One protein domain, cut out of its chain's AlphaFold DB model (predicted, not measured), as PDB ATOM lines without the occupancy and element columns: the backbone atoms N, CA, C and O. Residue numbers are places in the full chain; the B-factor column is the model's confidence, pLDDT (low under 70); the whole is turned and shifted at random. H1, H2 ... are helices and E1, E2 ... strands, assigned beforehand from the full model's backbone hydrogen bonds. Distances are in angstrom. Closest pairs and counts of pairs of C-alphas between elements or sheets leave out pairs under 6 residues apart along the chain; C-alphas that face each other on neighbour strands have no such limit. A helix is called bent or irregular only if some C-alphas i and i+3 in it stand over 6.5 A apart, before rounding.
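What this domain is: This is residues 30 to 40, 49 to 79 and 108 to 176 of the 176 residues of an uncharacterized protein of Gemmatimonadetes bacterium 13_2_20CM_2_65_7 (UniProt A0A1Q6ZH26). One long bent strand, E3, is the spine of an elongated, strongly twisted sheet, with five shorter strands paired in staggered fashion along its two edges: E2, E5 and E4 on one side, E8 and E7 on the other. A separate two-strand ribbon, E1 and E6, comes near this sheet at E5, and one short helix, H1, only grazes the sheet. The 111 printed residues hold eight named strands and one named helix, in the order E1 E2 E3 E4 E5 E6 E7 H1 E8; the class is mostly strand and the neighbour strands are antiparallel. The whole is loose, with a radius of gyration of the C-alphas of 16.5 A, and spans 55 by 28 by 20 A.

Where its parts are: Find C-alpha 30 at (35.766, -18.691, -33.184); from there E1 runs through residues 30 to 36, 20.0 A. After a cut come E2, residues 52 to 56, and E3, residues 59 to 77, which runs 50.7 A from C-alpha 59 at (52.771, -30.532, -73.206) and bends by 50 degrees at residue 62. After the second cut look for E4, residues 109 to 112, and E5, residues 115 to 118. E6 takes residues 125 to 133, 22.2 A, and E7 residues 138 to 144, 17.8 A. H1 is residues 155 to 161, 9.7 A. E8, residues 170 to 175, runs 17.1 A and ends at C-alpha 175, (44.122, -24.997, -69.192).

How they stand to each other: Begin at E3, the neighbour of five strands in a branched sheet. E2 forms a hairpin with it, N 54 to O 61 at 2.8 A. On the same side, E5 pairs with it through N 117 and O 68, 2.8 A, and E4 through N 112 and O 73, 2.8 A; E4 runs on into E5 across a break of 2 residues, at 50 degrees. On the other side of E3, look at E8, N 67 to O 171 at 2.8 A, and E7, N 74 to O 142 at 2.8 A. In the second sheet E1 and E6 are antiparallel at 159 degrees, N 33 to O 129 at 3.0 A. The closest C-alphas of E5 and E6, Ile 117 and Ile 128, are 6.0 A apart, while E3 and E6 are apart. H1 only grazes the branched sheet, with residues 155 to 158; in H1 every O i to N i+4 pair is within hydrogen-bond range.

The domain as a whole: The two C-alphas farthest apart, those of Gly 58 and Ala 79, are 55.6 A apart. Residues 41 to 48 are not printed, with 14.9 A between C-alphas 40 and 49, nor are residues 80 to 107, with 7.9 A between C-alphas 79 and 108. Of the links that are printed whole, none is long. The mean pLDDT of the printed part is 77.1; 25 residues are under 70, among them 37 to 40, 49 to 53 and 55 to 58.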
ATOM      1  N   ARG A  30      35.393 -18.642 -31.773       71.38
ATOM      2  CA  ARG A  30      35.766 -18.691 -33.184       71.38
ATOM      3  C   ARG A  30      36.935 -19.637 -33.362       71.38
ATOM      4  O   ARG A  30      37.951 -19.473 -32.689       71.38
ATOM      5  N   ILE A  31      36.805 -20.564 -34.301       74.44
ATOM      6  CA  ILE A  31      37.925 -21.379 -34.766       74.44
ATOM      7  C   ILE A  31      38.322 -20.879 -36.150       74.44
ATOM      8  O   ILE A  31      37.463 -20.667 -37.007       74.44
ATOM      9  N   SER A  32      39.629 -20.698 -36.354       77.31
ATOM     10  CA  SER A  32      40.197 -20.389 -37.661       77.31
ATOM     11  C   SER A  32      41.098 -21.527 -38.124       77.31
ATOM     12  O   SER A  32      42.054 -21.875 -37.431       77.31
ATOM     13  N   LEU A  33      40.802 -22.093 -39.295       74.88
ATOM     14  CA  LEU A  33      41.691 -23.035 -39.975       74.88
ATOM     15  C   LEU A  33      42.319 -22.330 -41.165       74.88
ATOM     16  O   LEU A  33      41.638 -21.627 -41.910       74.88
ATOM     17  N   SER A  34      43.620 -22.526 -41.347       75.44
ATOM     18  CA  SER A  34      44.368 -21.976 -42.472       75.44
ATOM     19  C   SER A  34      45.069 -23.086 -43.235       75.44
ATOM     20  O   SER A  34      45.597 -24.013 -42.625       75.44
ATOM     21  N   ALA A  35      45.099 -22.969 -44.558       69.38
ATOM     22  CA  ALA A  35      45.804 -23.894 -45.430       69.38
ATOM     23  C   ALA A  35      46.872 -23.159 -46.238       69.38
ATOM     24  O   ALA A  35      46.687 -22.014 -46.660       69.38
ATOM     25  N   THR A  36      47.976 -23.858 -46.475       74.31
ATOM     26  CA  THR A  36      49.070 -23.431 -47.346       74.31
ATOM     27  C   THR A  36      49.390 -24.592 -48.265       74.31
ATOM     28  O   THR A  36      49.628 -25.703 -47.789       74.31
ATOM     29  N   ILE A  37      49.424 -24.355 -49.574       69.12
ATOM     30  CA  ILE A  37      49.913 -25.368 -50.506       69.12
ATOM     31  C   ILE A  37      51.423 -25.202 -50.633       69.12
ATOM     32  O   ILE A  37      51.911 -24.209 -51.171       69.12
ATOM     33  N   GLY A  38      52.167 -26.190 -50.143       60.09
ATOM     34  CA  GLY A  38      53.581 -26.340 -50.456       60.09
ATOM     35  C   GLY A  38      53.741 -27.139 -51.744       60.09
ATOM     36  O   GLY A  38      53.245 -28.258 -51.849       60.09
ATOM     37  N   SER A  39      54.448 -26.599 -52.729       56.22
ATOM     38  CA  SER A  39      54.901 -27.390 -53.869       56.22
ATOM     39  C   SER A  39      56.054 -28.292 -53.419       56.22
ATOM     40  O   SER A  39      57.100 -27.810 -52.981       56.22
ATOM     41  N   ALA A  40      55.885 -29.615 -53.527       51.12
ATOM     42  CA  ALA A  40      57.008 -30.543 -53.434       51.12
ATOM     43  C   ALA A  40      57.971 -30.197 -54.576       51.12
ATOM     44  O   ALA A  40      57.639 -30.369 -55.749       51.12
ATOM     45  N   ALA A  49      54.393 -17.201 -59.149       49.38
ATOM     46  CA  ALA A  49      53.520 -17.755 -60.167       49.38
ATOM     47  C   ALA A  49      52.213 -18.163 -59.498       49.38
ATOM     48  O   ALA A  49      52.147 -19.137 -58.759       49.38
ATOM     49  N   ALA A  50      51.185 -17.369 -59.786       57.00
ATOM     50  CA  ALA A  50      49.801 -17.541 -59.374       57.00
ATOM     51  C   ALA A  50      49.098 -18.738 -60.053       57.00
ATOM     52  O   ALA A  50      47.880 -18.756 -60.104       57.00
ATOM     53  N   ASP A  51      49.851 -19.707 -60.584       57.44
ATOM     54  CA  ASP A  51      49.343 -20.895 -61.269       57.44
ATOM     55  C   ASP A  51      50.380 -22.029 -61.171       57.44
ATOM     56  O   ASP A  51      51.563 -21.842 -61.477       57.44
ATOM     57  N   VAL A  52      49.936 -23.232 -60.796       68.25
ATOM     58  CA  VAL A  52      50.792 -24.429 -60.738       68.25
ATOM     59  C   VAL A  52      50.890 -25.024 -62.146       68.25
ATOM     60  O   VAL A  52      49.880 -25.409 -62.723       68.25
ATOM     61  N   ILE A  53      52.088 -25.113 -62.735       69.56
ATOM     62  CA  ILE A  53      52.272 -25.676 -64.088       69.56
ATOM     63  C   ILE A  53      52.785 -27.115 -63.995       69.56
ATOM     64  O   ILE A  53      53.897 -27.353 -63.527       69.56
ATOM     65  N   VAL A  54      52.009 -28.064 -64.518       70.56
ATOM     66  CA  VAL A  54      52.393 -29.475 -64.651       70.56
ATOM     67  C   VAL A  54      52.845 -29.725 -66.089       70.56
ATOM     68  O   VAL A  54      52.086 -29.515 -67.031       70.56
ATOM     69  N   GLY A  55      54.096 -30.143 -66.287       67.31
ATOM     70  CA  GLY A  55      54.663 -30.424 -67.611       67.31
ATOM     71  C   GLY A  55      54.990 -31.903 -67.813       67.31
ATOM     72  O   GLY A  55      55.513 -32.543 -66.907       67.31
ATOM     73  N   GLY A  56      54.732 -32.422 -69.015       68.50
ATOM     74  CA  GLY A  56      55.127 -33.764 -69.455       68.50
ATOM     75  C   GLY A  56      55.618 -33.767 -70.906       68.50
ATOM     76  O   GLY A  56      55.608 -32.738 -71.582       68.50
ATOM     77  N   SER A  57      56.029 -34.929 -71.419       66.81
ATOM     78  CA  SER A  57      56.504 -35.075 -72.809       66.81
ATOM     79  C   SER A  57      55.456 -34.694 -73.868       66.81
ATOM     80  O   SER A  57      55.820 -34.440 -75.012       66.81
ATOM     81  N   GLY A  58      54.176 -34.623 -73.484       68.25
ATOM     82  CA  GLY A  58      53.052 -34.235 -74.340       68.25
ATOM     83  C   GLY A  58      52.578 -32.781 -74.217       68.25
ATOM     84  O   GLY A  58      51.629 -32.428 -74.909       68.25
ATOM     85  N   GLY A  59      53.185 -31.937 -73.369       71.81
ATOM     86  CA  GLY A  59      52.771 -30.532 -73.206       71.81
ATOM     87  C   GLY A  59      52.820 -30.013 -71.767       71.81
ATOM     88  O   GLY A  59      53.369 -30.661 -70.873       71.81
ATOM     89  N   LYS A  60      52.265 -28.815 -71.543       77.94
ATOM     90  CA  LYS A  60      52.177 -28.169 -70.225       77.94
ATOM     91  C   LYS A  60      50.726 -27.835 -69.907       77.94
ATOM     92  O   LYS A  60      50.069 -27.202 -70.720       77.94
ATOM     93  N   VAL A  61      50.272 -28.204 -68.717       78.50
ATOM     94  CA  VAL A  61      48.957 -27.849 -68.179       78.50
ATOM     95  C   VAL A  61      49.154 -26.828 -67.071       78.50
ATOM     96  O   VAL A  61      49.946 -27.039 -66.153       78.50
ATOM     97  N   ARG A  62      48.439 -25.713 -67.157       80.94
ATOM     98  CA  ARG A  62      48.418 -24.672 -66.137       80.94
ATOM     99  C   ARG A  62      47.199 -24.871 -65.243       80.94
ATOM    100  O   ARG A  62      46.071 -24.710 -65.702       80.94
ATOM    101  N   ILE A  63      47.428 -25.236 -63.986       81.44
ATOM    102  CA  ILE A  63      46.397 -25.379 -62.958       81.44
ATOM    103  C   ILE A  63      46.042 -23.992 -62.436       81.44
ATOM    104  O   ILE A  63      46.914 -23.277 -61.950       81.44
ATOM    105  N   THR A  64      44.759 -23.658 -62.545       83.75
ATOM    106  CA  THR A  64      44.194 -22.334 -62.234       83.75
ATOM    107  C   THR A  64      43.227 -22.361 -61.058       83.75
ATOM    108  O   THR A  64      42.917 -21.324 -60.481       83.75
ATOM    109  N   SER A  65      42.739 -23.545 -60.681       83.75
ATOM    110  CA  SER A  65      41.903 -23.727 -59.498       83.75
ATOM    111  C   SER A  65      42.099 -25.115 -58.902       83.75
ATOM    112  O   SER A  65      42.277 -26.099 -59.621       83.75
ATOM    113  N   ALA A  66      42.055 -25.186 -57.578       86.12
ATOM    114  CA  ALA A  66      41.939 -26.430 -56.839       86.12
ATOM    115  C   ALA A  66      40.966 -26.203 -55.686       86.12
ATOM    116  O   ALA A  66      41.108 -25.251 -54.918       86.12
ATOM    117  N   GLN A  67      39.972 -27.071 -55.603       88.50
ATOM    118  CA  GLN A  67      38.937 -27.041 -54.588       88.50
ATOM    119  C   GLN A  67      38.887 -28.400 -53.907       88.50
ATOM    120  O   GLN A  67      39.005 -29.428 -54.576       88.50
ATOM    121  N   MET A  68      38.716 -28.408 -52.594       87.56
ATOM    122  CA  MET A  68      38.575 -29.626 -51.801       87.56
ATOM    123  C   MET A  68      37.358 -29.517 -50.894       87.56
ATOM    124  O   MET A  68      36.989 -28.417 -50.489       87.56
ATOM    125  N   VAL A  69      36.766 -30.650 -50.551       88.69
ATOM    126  CA  VAL A  69      35.663 -30.711 -49.595       88.69
ATOM    127  C   VAL A  69      36.115 -31.462 -48.360       88.69
ATOM    128  O   VAL A  69      36.700 -32.535 -48.465       88.69
ATOM    129  N   LEU A  70      35.856 -30.884 -47.192       86.44
ATOM    130  CA  LEU A  70      35.939 -31.613 -45.937       86.44
ATOM    131  C   LEU A  70      34.557 -32.169 -45.619       86.44
ATOM    132  O   LEU A  70      33.638 -31.398 -45.327       86.44
ATOM    133  N   SER A  71      34.425 -33.488 -45.697       79.12
ATOM    134  CA  SER A  71      33.279 -34.215 -45.165       79.12
ATOM    135  C   SER A  71      33.542 -34.552 -43.691       79.12
ATOM    136  O   SER A  71      34.689 -34.651 -43.249       79.12
ATOM    137  N   HIS A  72      32.481 -34.663 -42.895       75.31
ATOM    138  CA  HIS A  72      32.542 -35.007 -41.468       75.31
ATOM    139  C   HIS A  72      33.498 -34.139 -40.637       75.31
ATOM    140  O   HIS A  72      34.560 -34.581 -40.177       75.31
ATOM    141  N   LEU A  73      33.113 -32.886 -40.412       77.31
ATOM    142  CA  LEU A  73      33.805 -32.037 -39.455       77.31
ATOM    143  C   LEU A  73      33.212 -32.279 -38.058       77.31
ATOM    144  O   LEU A  73      32.133 -31.790 -37.751       77.31
ATOM    145  N   LYS A  74      33.919 -33.035 -37.213       77.81
ATOM    146  CA  LYS A  74      33.482 -33.410 -35.859       77.81
ATOM    147  C   LYS A  74      34.219 -32.630 -34.779       77.81
ATOM    148  O   LYS A  74      35.452 -32.567 -34.765       77.81
ATOM    149  N   LEU A  75      33.467 -32.095 -33.822       78.06
ATOM    150  CA  LEU A  75      33.992 -31.543 -32.574       78.06
ATOM    151  C   LEU A  75      33.885 -32.593 -31.467       78.06
ATOM    152  O   LEU A  75      32.784 -33.015 -31.122       78.06
ATOM    153  N   ALA A  76      35.022 -33.016 -30.915       74.00
ATOM    154  CA  ALA A  76      35.078 -34.014 -29.847       74.00
ATOM    155  C   ALA A  76      34.899 -33.355 -28.473       74.00
ATOM    156  O   ALA A  76      35.590 -32.379 -28.181       74.00
ATOM    157  N   GLY A  77      34.001 -33.883 -27.635       68.44
ATOM    158  CA  GLY A  77      33.762 -33.416 -26.266       68.44
ATOM    159  C   GLY A  77      34.854 -33.789 -25.244       68.44
ATOM    160  O   GLY A  77      35.792 -34.528 -25.536       68.44
ATOM    161  N   ASP A  78      34.737 -33.268 -24.019       57.59
ATOM    162  CA  ASP A  78      35.701 -33.437 -22.905       57.59
ATOM    163  C   ASP A  78      35.637 -34.788 -22.175       57.59
ATOM    164  O   ASP A  78      36.483 -35.086 -21.334       57.59
ATOM    165  N   ALA A  79      34.677 -35.650 -22.519       53.44
ATOM    166  CA  ALA A  79      34.596 -36.999 -21.971       53.44
ATOM    167  C   ALA A  79      35.706 -37.895 -22.555       53.44
ATOM    168  O   ALA A  79      35.463 -38.699 -23.440       53.44
ATOM    169  N   GLU A 108      29.906 -37.604 -26.880       59.75
ATOM    170  CA  GLU A 108      29.006 -36.619 -27.493       59.75
ATOM    171  C   GLU A 108      29.841 -35.733 -28.431       59.75
ATOM    172  O   GLU A 108      30.668 -34.924 -27.994       59.75
ATOM    173  N   SER A 109      29.703 -35.978 -29.732       66.00
ATOM    174  CA  SER A 109      30.410 -35.269 -30.788       66.00
ATOM    175  C   SER A 109      29.394 -34.496 -31.607       66.00
ATOM    176  O   SER A 109      28.268 -34.946 -31.804       66.00
ATOM    177  N   MET A 110      29.767 -33.286 -32.015       73.00
ATOM    178  CA  MET A 110      28.913 -32.473 -32.874       73.00
ATOM    179  C   MET A 110      29.440 -32.521 -34.295       73.00
ATOM    180  O   MET A 110      30.588 -32.134 -34.536       73.00
ATOM    181  N   ASP A 111      28.585 -32.969 -35.206       77.12
ATOM    182  CA  ASP A 111      28.812 -32.915 -36.641       77.12
ATOM    183  C   ASP A 111      28.539 -31.507 -37.175       77.12
ATOM    184  O   ASP A 111      27.545 -30.847 -36.861       77.12
ATOM    185  N   VAL A 112      29.474 -31.022 -37.981       79.62
ATOM    186  CA  VAL A 112      29.389 -29.755 -38.696       79.62
ATOM    187  C   VAL A 112      29.247 -30.066 -40.181       79.62
ATOM    188  O   VAL A 112      29.930 -30.943 -40.712       79.62
ATOM    189  N   ALA A 113      28.364 -29.316 -40.845       84.50
ATOM    190  CA  ALA A 113      28.054 -29.498 -42.258       84.50
ATOM    191  C   ALA A 113      29.312 -29.473 -43.155       84.50
ATOM    192  O   ALA A 113      30.277 -28.766 -42.829       84.50
ATOM    193  N   PRO A 114      29.290 -30.175 -44.308       87.25
ATOM    194  CA  PRO A 114      30.423 -30.223 -45.223       87.25
ATOM    195  C   PRO A 114      30.910 -28.839 -45.653       87.25
ATOM    196  O   PRO A 114      30.118 -27.931 -45.929       87.25
ATOM    197  N   LEU A 115      32.233 -28.693 -45.747       86.62
ATOM    198  CA  LEU A 115      32.883 -27.424 -46.057       86.62
ATOM    199  C   LEU A 115      33.651 -27.504 -47.375       86.62
ATOM    200  O   LEU A 115      34.580 -28.300 -47.510       86.62
ATOM    201  N   LEU A 116      33.321 -26.614 -48.314       87.81
ATOM    202  CA  LEU A 116      34.112 -26.387 -49.522       87.81
ATOM    203  C   LEU A 116      35.271 -25.430 -49.227       87.81
ATOM    204  O   LEU A 116      35.073 -24.349 -48.673       87.81
ATOM    205  N   ILE A 117      36.472 -25.808 -49.650       86.94
ATOM    206  CA  ILE A 117      37.699 -25.034 -49.482       86.94
ATOM    207  C   ILE A 117      38.314 -24.742 -50.846       86.94
ATOM    208  O   ILE A 117      38.656 -25.657 -51.598       86.94
ATOM    209  N   ASP A 118      38.550 -23.459 -51.110       86.56
ATOM    210  CA  ASP A 118      39.388 -22.998 -52.213       86.56
ATOM    211  C   ASP A 118      40.853 -22.952 -51.776       86.56
ATOM    212  O   ASP A 118      41.233 -22.228 -50.848       86.56
ATOM    213  N   LEU A 119      41.702 -23.716 -52.459       84.31
ATOM    214  CA  LEU A 119      43.103 -23.818 -52.094       84.31
ATOM    215  C   LEU A 119      43.942 -22.677 -52.711       84.31
ATOM    216  O   LEU A 119      43.843 -22.413 -53.914       84.31
ATOM    217  N   PRO A 120      44.808 -22.002 -51.927       80.19
ATOM    218  CA  PRO A 120      45.682 -20.950 -52.439       80.19
ATOM    219  C   PRO A 120      46.817 -21.523 -53.300       80.19
ATOM    220  O   PRO A 120      47.799 -22.059 -52.787       80.19
ATOM    221  N   LEU A 121      46.699 -21.386 -54.624       80.62
ATOM    222  CA  LEU A 121      47.718 -21.835 -55.585       80.62
ATOM    223  C   LEU A 121      48.938 -20.901 -55.685       80.62
ATOM    224  O   LEU A 121      49.928 -21.243 -56.322       80.62
ATOM    225  N   ASP A 122      48.872 -19.723 -55.066       73.31
ATOM    226  CA  ASP A 122      49.908 -18.683 -55.083       73.31
ATOM    227  C   ASP A 122      50.982 -18.871 -53.992       73.31
ATOM    228  O   ASP A 122      51.857 -18.019 -53.825       73.31
ATOM    229  N   GLY A 123      50.914 -19.973 -53.239       67.69
ATOM    230  CA  GLY A 123      51.801 -20.253 -52.109       67.69
ATOM    231  C   GLY A 123      51.506 -19.406 -50.868       67.69
ATOM    232  O   GLY A 123      52.266 -19.461 -49.900       67.69
ATOM    233  N   SER A 124      50.422 -18.620 -50.871       72.38
ATOM    234  CA  SER A 124      49.967 -17.907 -49.681       72.38
ATOM    235  C   SER A 124      49.262 -18.847 -48.706       72.38
ATOM    236  O   SER A 124      48.715 -19.887 -49.073       72.38
ATOM    237  N   THR A 125      49.264 -18.467 -47.433       74.31
ATOM    238  CA  THR A 125      48.393 -19.076 -46.432       74.31
ATOM    239  C   THR A 125      47.062 -18.341 -46.449       74.31
ATOM    240  O   THR A 125      47.037 -17.126 -46.239       74.31
ATOM    241  N   LYS A 126      45.955 -19.056 -46.662       75.25
ATOM    242  CA  LYS A 126      44.606 -18.483 -46.549       75.25
ATOM    243  C   LYS A 126      43.849 -19.129 -45.406       75.25
ATOM    244  O   LYS A 126      43.934 -20.340 -45.209       75.25
ATOM    245  N   VAL A 127      43.104 -18.305 -44.673       75.56
ATOM    246  CA  VAL A 127      42.080 -18.786 -43.747       75.56
ATOM    247  C   VAL A 127      40.975 -19.412 -44.594       75.56
ATOM    248  O   VAL A 127      40.389 -18.739 -45.438       75.56
ATOM    249  N   ILE A 128      40.748 -20.703 -44.389       73.69
ATOM    250  CA  ILE A 128      39.802 -21.537 -45.141       73.69
ATOM    251  C   ILE A 128      38.546 -21.866 -44.330       73.69
ATOM    252  O   ILE A 128      37.523 -22.220 -44.902       73.69
ATOM    253  N   LEU A 129      38.605 -21.702 -43.005       73.00
ATOM    254  CA  LEU A 129      37.439 -21.735 -42.132       73.00
ATOM    255  C   LEU A 129      37.544 -20.612 -41.103       73.00
ATOM    256  O   LEU A 129      38.581 -20.461 -40.460       73.00
ATOM    257  N   ASP A 130      36.458 -19.863 -40.940       73.38
ATOM    258  CA  ASP A 130      36.195 -18.974 -39.807       73.38
ATOM    259  C   ASP A 130      34.755 -19.248 -39.368       73.38
ATOM    260  O   ASP A 130      33.799 -18.757 -39.969       73.38
ATOM    261  N   ALA A 131      34.610 -20.119 -38.371       69.25
ATOM    262  CA  ALA A 131      33.312 -20.569 -37.888       69.25
ATOM    263  C   ALA A 131      33.135 -20.230 -36.410       69.25
ATOM    264  O   ALA A 131      34.071 -20.310 -35.609       69.25
ATOM    265  N   VAL A 132      31.900 -19.877 -36.052       67.25
ATOM    266  CA  VAL A 132      31.477 -19.747 -34.658       67.25
ATOM    267  C   VAL A 132      31.042 -21.123 -34.179       67.25
ATOM    268  O   VAL A 132      30.022 -21.644 -34.623       67.25
ATOM    269  N   VAL A 133      31.813 -21.698 -33.265       70.69
ATOM    270  CA  VAL A 133      31.471 -22.951 -32.598       70.69
ATOM    271  C   VAL A 133      30.531 -22.650 -31.426       70.69
ATOM    272  O   VAL A 133      30.810 -21.721 -30.654       70.69
ATOM    273  N   PRO A 134      29.400 -23.372 -31.283       68.81
ATOM    274  CA  PRO A 134      28.496 -23.225 -30.144       68.81
ATOM    275  C   PRO A 134      29.203 -23.394 -28.793       68.81
ATOM    276  O   PRO A 134      30.271 -23.992 -28.705       68.81
ATOM    277  N   ALA A 135      28.609 -22.857 -27.724       68.19
ATOM    278  CA  ALA A 135      29.161 -23.019 -26.381       68.19
ATOM    279  C   ALA A 135      29.165 -24.503 -25.969       68.19
ATOM    280  O   ALA A 135      28.168 -25.194 -26.162       68.19
ATOM    281  N   GLY A 136      30.271 -24.986 -25.405       71.38
ATOM    282  CA  GLY A 136      30.457 -26.394 -25.041       71.38
ATOM    283  C   GLY A 136      31.869 -26.673 -24.529       71.38
ATOM    284  O   GLY A 136      32.688 -25.757 -24.439       71.38
ATOM    285  N   THR A 137      32.155 -27.925 -24.178       68.94
ATOM    286  CA  THR A 137      33.493 -28.356 -23.742       68.94
ATOM    287  C   THR A 137      34.049 -29.311 -24.787       68.94
ATOM    288  O   THR A 137      33.751 -30.502 -24.756       68.94
ATOM    289  N   TYR A 138      34.812 -28.769 -25.738       73.44
ATOM    290  CA  TYR A 138      35.408 -29.531 -26.835       73.44
ATOM    291  C   TYR A 138      36.921 -29.630 -26.655       73.44
ATOM    292  O   TYR A 138      37.581 -28.639 -26.344       73.44
ATOM    293  N   THR A 139      37.468 -30.818 -26.881       73.31
ATOM    294  CA  THR A 139      38.894 -31.137 -26.720       73.31
ATOM    295  C   THR A 139      39.614 -31.336 -28.046       73.31
ATOM    296  O   THR A 139      40.844 -31.284 -28.087       73.31
ATOM    297  N   GLY A 140      38.878 -31.524 -29.142       72.38
ATOM    298  CA  GLY A 140      39.476 -31.773 -30.445       72.38
ATOM    299  C   GLY A 140      38.562 -31.450 -31.617       72.38
ATOM    300  O   GLY A 140      37.340 -31.410 -31.492       72.38
ATOM    301  N   LEU A 141      39.194 -31.246 -32.771       78.88
ATOM    302  CA  LEU A 141      38.554 -31.105 -34.073       78.88
ATOM    303  C   LEU A 141      39.059 -32.236 -34.973       78.88
ATOM    304  O   LEU A 141      40.269 -32.423 -35.101       78.88
ATOM    305  N   ARG A 142      38.144 -32.972 -35.599       79.31
ATOM    306  CA  ARG A 142      38.441 -33.985 -36.619       79.31
ATOM    307  C   ARG A 142      37.759 -33.584 -37.919       79.31
ATOM    308  O   ARG A 142      36.621 -33.137 -37.894       79.31
ATOM    309  N   ALA A 143      38.452 -33.736 -39.037       81.25
ATOM    310  CA  ALA A 143      37.913 -33.500 -40.370       81.25
ATOM    311  C   ALA A 143      38.367 -34.632 -41.288       81.25
ATOM    312  O   ALA A 143      39.511 -35.081 -41.164       81.25
ATOM    313  N   LYS A 144      37.509 -35.067 -42.212       82.75
ATOM    314  CA  LYS A 144      37.876 -36.025 -43.256       82.75
ATOM    315  C   LYS A 144      37.887 -35.341 -44.620       82.75
ATOM    316  O   LYS A 144      37.105 -34.440 -44.892       82.75
ATOM    317  N   LEU A 145      38.820 -35.752 -45.475       85.62
ATOM    318  CA  LEU A 145      38.836 -35.380 -46.888       85.62
ATOM    319  C   LEU A 145      38.265 -36.556 -47.678       85.62
ATOM    320  O   LEU A 145      39.001 -37.449 -48.086       85.62
ATOM    321  N   GLU A 146      36.953 -36.559 -47.850       84.31
ATOM    322  CA  GLU A 146      36.213 -37.622 -48.520       84.31
ATOM    323  C   GLU A 146      35.039 -37.015 -49.304       84.31
ATOM    324  O   GLU A 146      34.769 -35.813 -49.226       84.31
ATOM    325  N   ALA A 147      34.443 -37.793 -50.209       85.06
ATOM    326  CA  ALA A 147      33.300 -37.321 -50.978       85.06
ATOM    327  C   ALA A 147      32.118 -37.085 -50.031       85.06
ATOM    328  O   ALA A 147      31.997 -37.750 -49.011       85.06
ATOM    329  N   VAL A 148      31.261 -36.121 -50.363       83.75
ATOM    330  CA  VAL A 148      30.061 -35.870 -49.562       83.75
ATOM    331  C   VAL A 148      29.001 -36.893 -49.944       83.75
ATOM    332  O   VAL A 148      28.562 -36.922 -51.099       83.75
ATOM    333  N   GLU A 149      28.597 -37.707 -48.974       79.50
ATOM    334  CA  GLU A 149      27.527 -38.690 -49.111       79.50
ATOM    335  C   GLU A 149      26.204 -38.098 -48.605       79.50
ATOM    336  O   GLU A 149      26.178 -37.166 -47.805       79.50
ATOM    337  N   GLY A 150      25.074 -38.541 -49.161       73.19
ATOM    338  CA  GLY A 150      23.779 -37.876 -48.957       73.19
ATOM    339  C   GLY A 150      23.171 -38.054 -47.563       73.19
ATOM    340  O   GLY A 150      22.162 -37.413 -47.261       73.19
ATOM    341  N   ASP A 151      23.758 -38.929 -46.756       73.31
ATOM    342  CA  ASP A 151      23.291 -39.367 -45.439       73.31
ATOM    343  C   ASP A 151      23.843 -38.489 -44.303       73.31
ATOM    344  O   ASP A 151      23.304 -38.520 -43.198       73.31
ATOM    345  N   ASP A 152      24.846 -37.657 -44.591       74.94
ATOM    346  CA  ASP A 152      25.472 -36.756 -43.627       74.94
ATOM    347  C   ASP A 152      24.643 -35.504 -43.308       74.94
ATOM    348  O   ASP A 152      23.943 -34.920 -44.151       74.94
ATOM    349  N   ASP A 153      24.822 -34.998 -42.088       80.75
ATOM    350  CA  ASP A 153      24.218 -33.748 -41.643       80.75
ATOM    351  C   ASP A 153      24.638 -32.568 -42.533       80.75
ATOM    352  O   ASP A 153      25.804 -32.194 -42.654       80.75
ATOM    353  N   GLY A 154      23.652 -31.947 -43.184       83.06
ATOM    354  CA  GLY A 154      23.873 -30.820 -44.093       83.06
ATOM    355  C   GLY A 154      24.409 -31.196 -45.480       83.06
ATOM    356  O   GLY A 154      24.522 -30.307 -46.329       83.06
ATOM    357  N   ALA A 155      24.664 -32.476 -45.770       86.00
ATOM    358  CA  ALA A 155      25.160 -32.905 -47.077       86.00
ATOM    359  C   ALA A 155      24.174 -32.668 -48.216       86.00
ATOM    360  O   ALA A 155      24.568 -32.217 -49.289       86.00
ATOM    361  N   SER A 156      22.878 -32.882 -47.993       87.12
ATOM    362  CA  SER A 156      21.856 -32.593 -49.009       87.12
ATOM    363  C   SER A 156      21.848 -31.115 -49.425       87.12
ATOM    364  O   SER A 156      21.762 -30.799 -50.615       87.12
ATOM    365  N   ALA A 157      21.997 -30.200 -48.461       89.12
ATOM    366  CA  ALA A 157      22.113 -28.769 -48.723       89.12
ATOM    367  C   ALA A 157      23.421 -28.440 -49.458       89.12
ATOM    368  O   ALA A 157      23.400 -27.683 -50.431       89.12
ATOM    369  N   PHE A 158      24.533 -29.058 -49.045       89.62
ATOM    370  CA  PHE A 158      25.828 -28.919 -49.706       89.62
ATOM    371  C   PHE A 158      25.777 -29.378 -51.169       89.62
ATOM    372  O   PHE A 158      26.089 -28.599 -52.063       89.62
ATOM    373  N   LEU A 159      25.318 -30.602 -51.436       90.94
ATOM    374  CA  LEU A 159      25.237 -31.183 -52.781       90.94
ATOM    375  C   LEU A 159      24.223 -30.463 -53.680       90.94
ATOM    376  O   LEU A 159      24.373 -30.462 -54.899       90.94
ATOM    377  N   THR A 160      23.211 -29.816 -53.095       91.38
ATOM    378  CA  THR A 160      22.298 -28.934 -53.838       91.38
ATOM    379  C   THR A 160      23.005 -27.655 -54.295       91.38
ATOM    380  O   THR A 160      22.776 -27.195 -55.414       91.38
ATOM    381  N   ALA A 161      23.863 -27.076 -53.450       91.31
ATOM    382  CA  ALA A 161      24.639 -25.881 -53.780       91.31
ATOM    383  C   ALA A 161      25.856 -26.181 -54.677       91.31
ATOM    384  O   ALA A 161      26.243 -25.341 -55.488       91.31
ATOM    385  N   HIS A 162      26.425 -27.379 -54.541       91.56
ATOM    386  CA  HIS A 162      27.667 -27.824 -55.168       91.56
ATOM    387  C   HIS A 162      27.496 -29.199 -55.839       91.56
ATOM    388  O   HIS A 162      28.132 -30.181 -55.437       91.56
ATOM    389  N   PRO A 163      26.629 -29.310 -56.864       90.75
ATOM    390  CA  PRO A 163      26.329 -30.588 -57.507       90.75
ATOM    391  C   PRO A 163      27.552 -31.227 -58.176       90.75
ATOM    392  O   PRO A 163      27.568 -32.433 -58.402       90.75
ATOM    393  N   GLU A 164      28.592 -30.450 -58.478       89.12
ATOM    394  CA  GLU A 164      29.827 -30.954 -59.069       89.12
ATOM    395  C   GLU A 164      30.713 -31.765 -58.111       89.12
ATOM    396  O   GLU A 164      31.704 -32.338 -58.556       89.12
ATOM    397  N   PHE A 165      30.372 -31.813 -56.819       90.00
ATOM    398  CA  PHE A 165      31.066 -32.623 -55.811       90.00
ATOM    399  C   PHE A 165      30.339 -33.936 -55.479       90.00
ATOM    400  O   PHE A 165      30.748 -34.655 -54.570       90.00
ATOM    401  N   GLN A 166      29.294 -34.302 -56.230       87.88
ATOM    402  CA  GLN A 166      28.690 -35.633 -56.109       87.88
ATOM    403  C   GLN A 166      29.728 -36.718 -56.432       87.88
ATOM    404  O   GLN A 166      30.183 -36.835 -57.570       87.88
ATOM    405  N   GLY A 167      30.118 -37.494 -55.416       84.50
ATOM    406  CA  GLY A 167      31.133 -38.545 -55.539       84.50
ATOM    407  C   GLY A 167      32.563 -38.037 -55.764       84.50
ATOM    408  O   GLY A 167      33.424 -38.816 -56.169       84.50
ATOM    409  N   ILE A 168      32.836 -36.746 -55.539       86.81
ATOM    410  CA  ILE A 168      34.156 -36.134 -55.739       86.81
ATOM    411  C   ILE A 168      34.531 -35.327 -54.493       86.81
ATOM    412  O   ILE A 168      33.761 -34.493 -54.038       86.81
ATOM    413  N   SER A 169      35.743 -35.527 -53.975       85.31
ATOM    414  CA  SER A 169      36.269 -34.790 -52.808       85.31
ATOM    415  C   SER A 169      37.213 -33.653 -53.203       85.31
ATOM    416  O   SER A 169      37.379 -32.686 -52.464       85.31
ATOM    417  N   VAL A 170      37.856 -33.759 -54.372       88.69
ATOM    418  CA  VAL A 170      38.826 -32.778 -54.878       88.69
ATOM    419  C   VAL A 170      38.561 -32.500 -56.350       88.69
ATOM    420  O   VAL A 170      38.518 -33.412 -57.173       88.69
ATOM    421  N   LYS A 171      38.446 -31.219 -56.697       88.31
ATOM    422  CA  LYS A 171      38.257 -30.736 -58.065       88.31
ATOM    423  C   LYS A 171      39.427 -29.838 -58.451       88.31
ATOM    424  O   LYS A 171      39.720 -28.865 -57.763       88.31
ATOM    425  N   VAL A 172      40.075 -30.145 -59.574       87.38
ATOM    426  CA  VAL A 172      41.206 -29.370 -60.105       87.38
ATOM    427  C   VAL A 172      40.854 -28.852 -61.495       87.38
ATOM    428  O   VAL A 172      40.489 -29.627 -62.376       87.38
ATOM    429  N   GLY A 173      40.967 -27.541 -61.696       86.00
ATOM    430  CA  GLY A 173      40.752 -26.884 -62.980       86.00
ATOM    431  C   GLY A 173      42.062 -26.395 -63.588       86.00
ATOM    432  O   GLY A 173      42.892 -25.782 -62.912       86.00
ATOM    433  N   GLY A 174      42.242 -26.619 -64.887       83.19
ATOM    434  CA  GLY A 174      43.421 -26.165 -65.616       83.19
ATOM    435  C   GLY A 174      43.164 -25.943 -67.101       83.19
ATOM    436  O   GLY A 174      42.156 -26.387 -67.644       83.19
ATOM    437  N   VAL A 175      44.092 -25.238 -67.743       79.75
ATOM    438  CA  VAL A 175      44.122 -24.997 -69.192       79.75
ATOM    439  C   VAL A 175      45.402 -25.599 -69.778       79.75
ATOM    440  O   VAL A 175      46.449 -25.556 -69.128       79.75
ATOM    441  N   GLY A 176      45.314 -26.194 -70.970       70.25
ATOM    442  CA  GLY A 176      46.423 -26.859 -71.671       70.25
ATOM    443  C   GLY A 176      46.685 -26.275 -73.049       70.25
ATOM    444  O   GLY A 176      45.775 -25.595 -73.574       70.25
TER     445      GLY A 176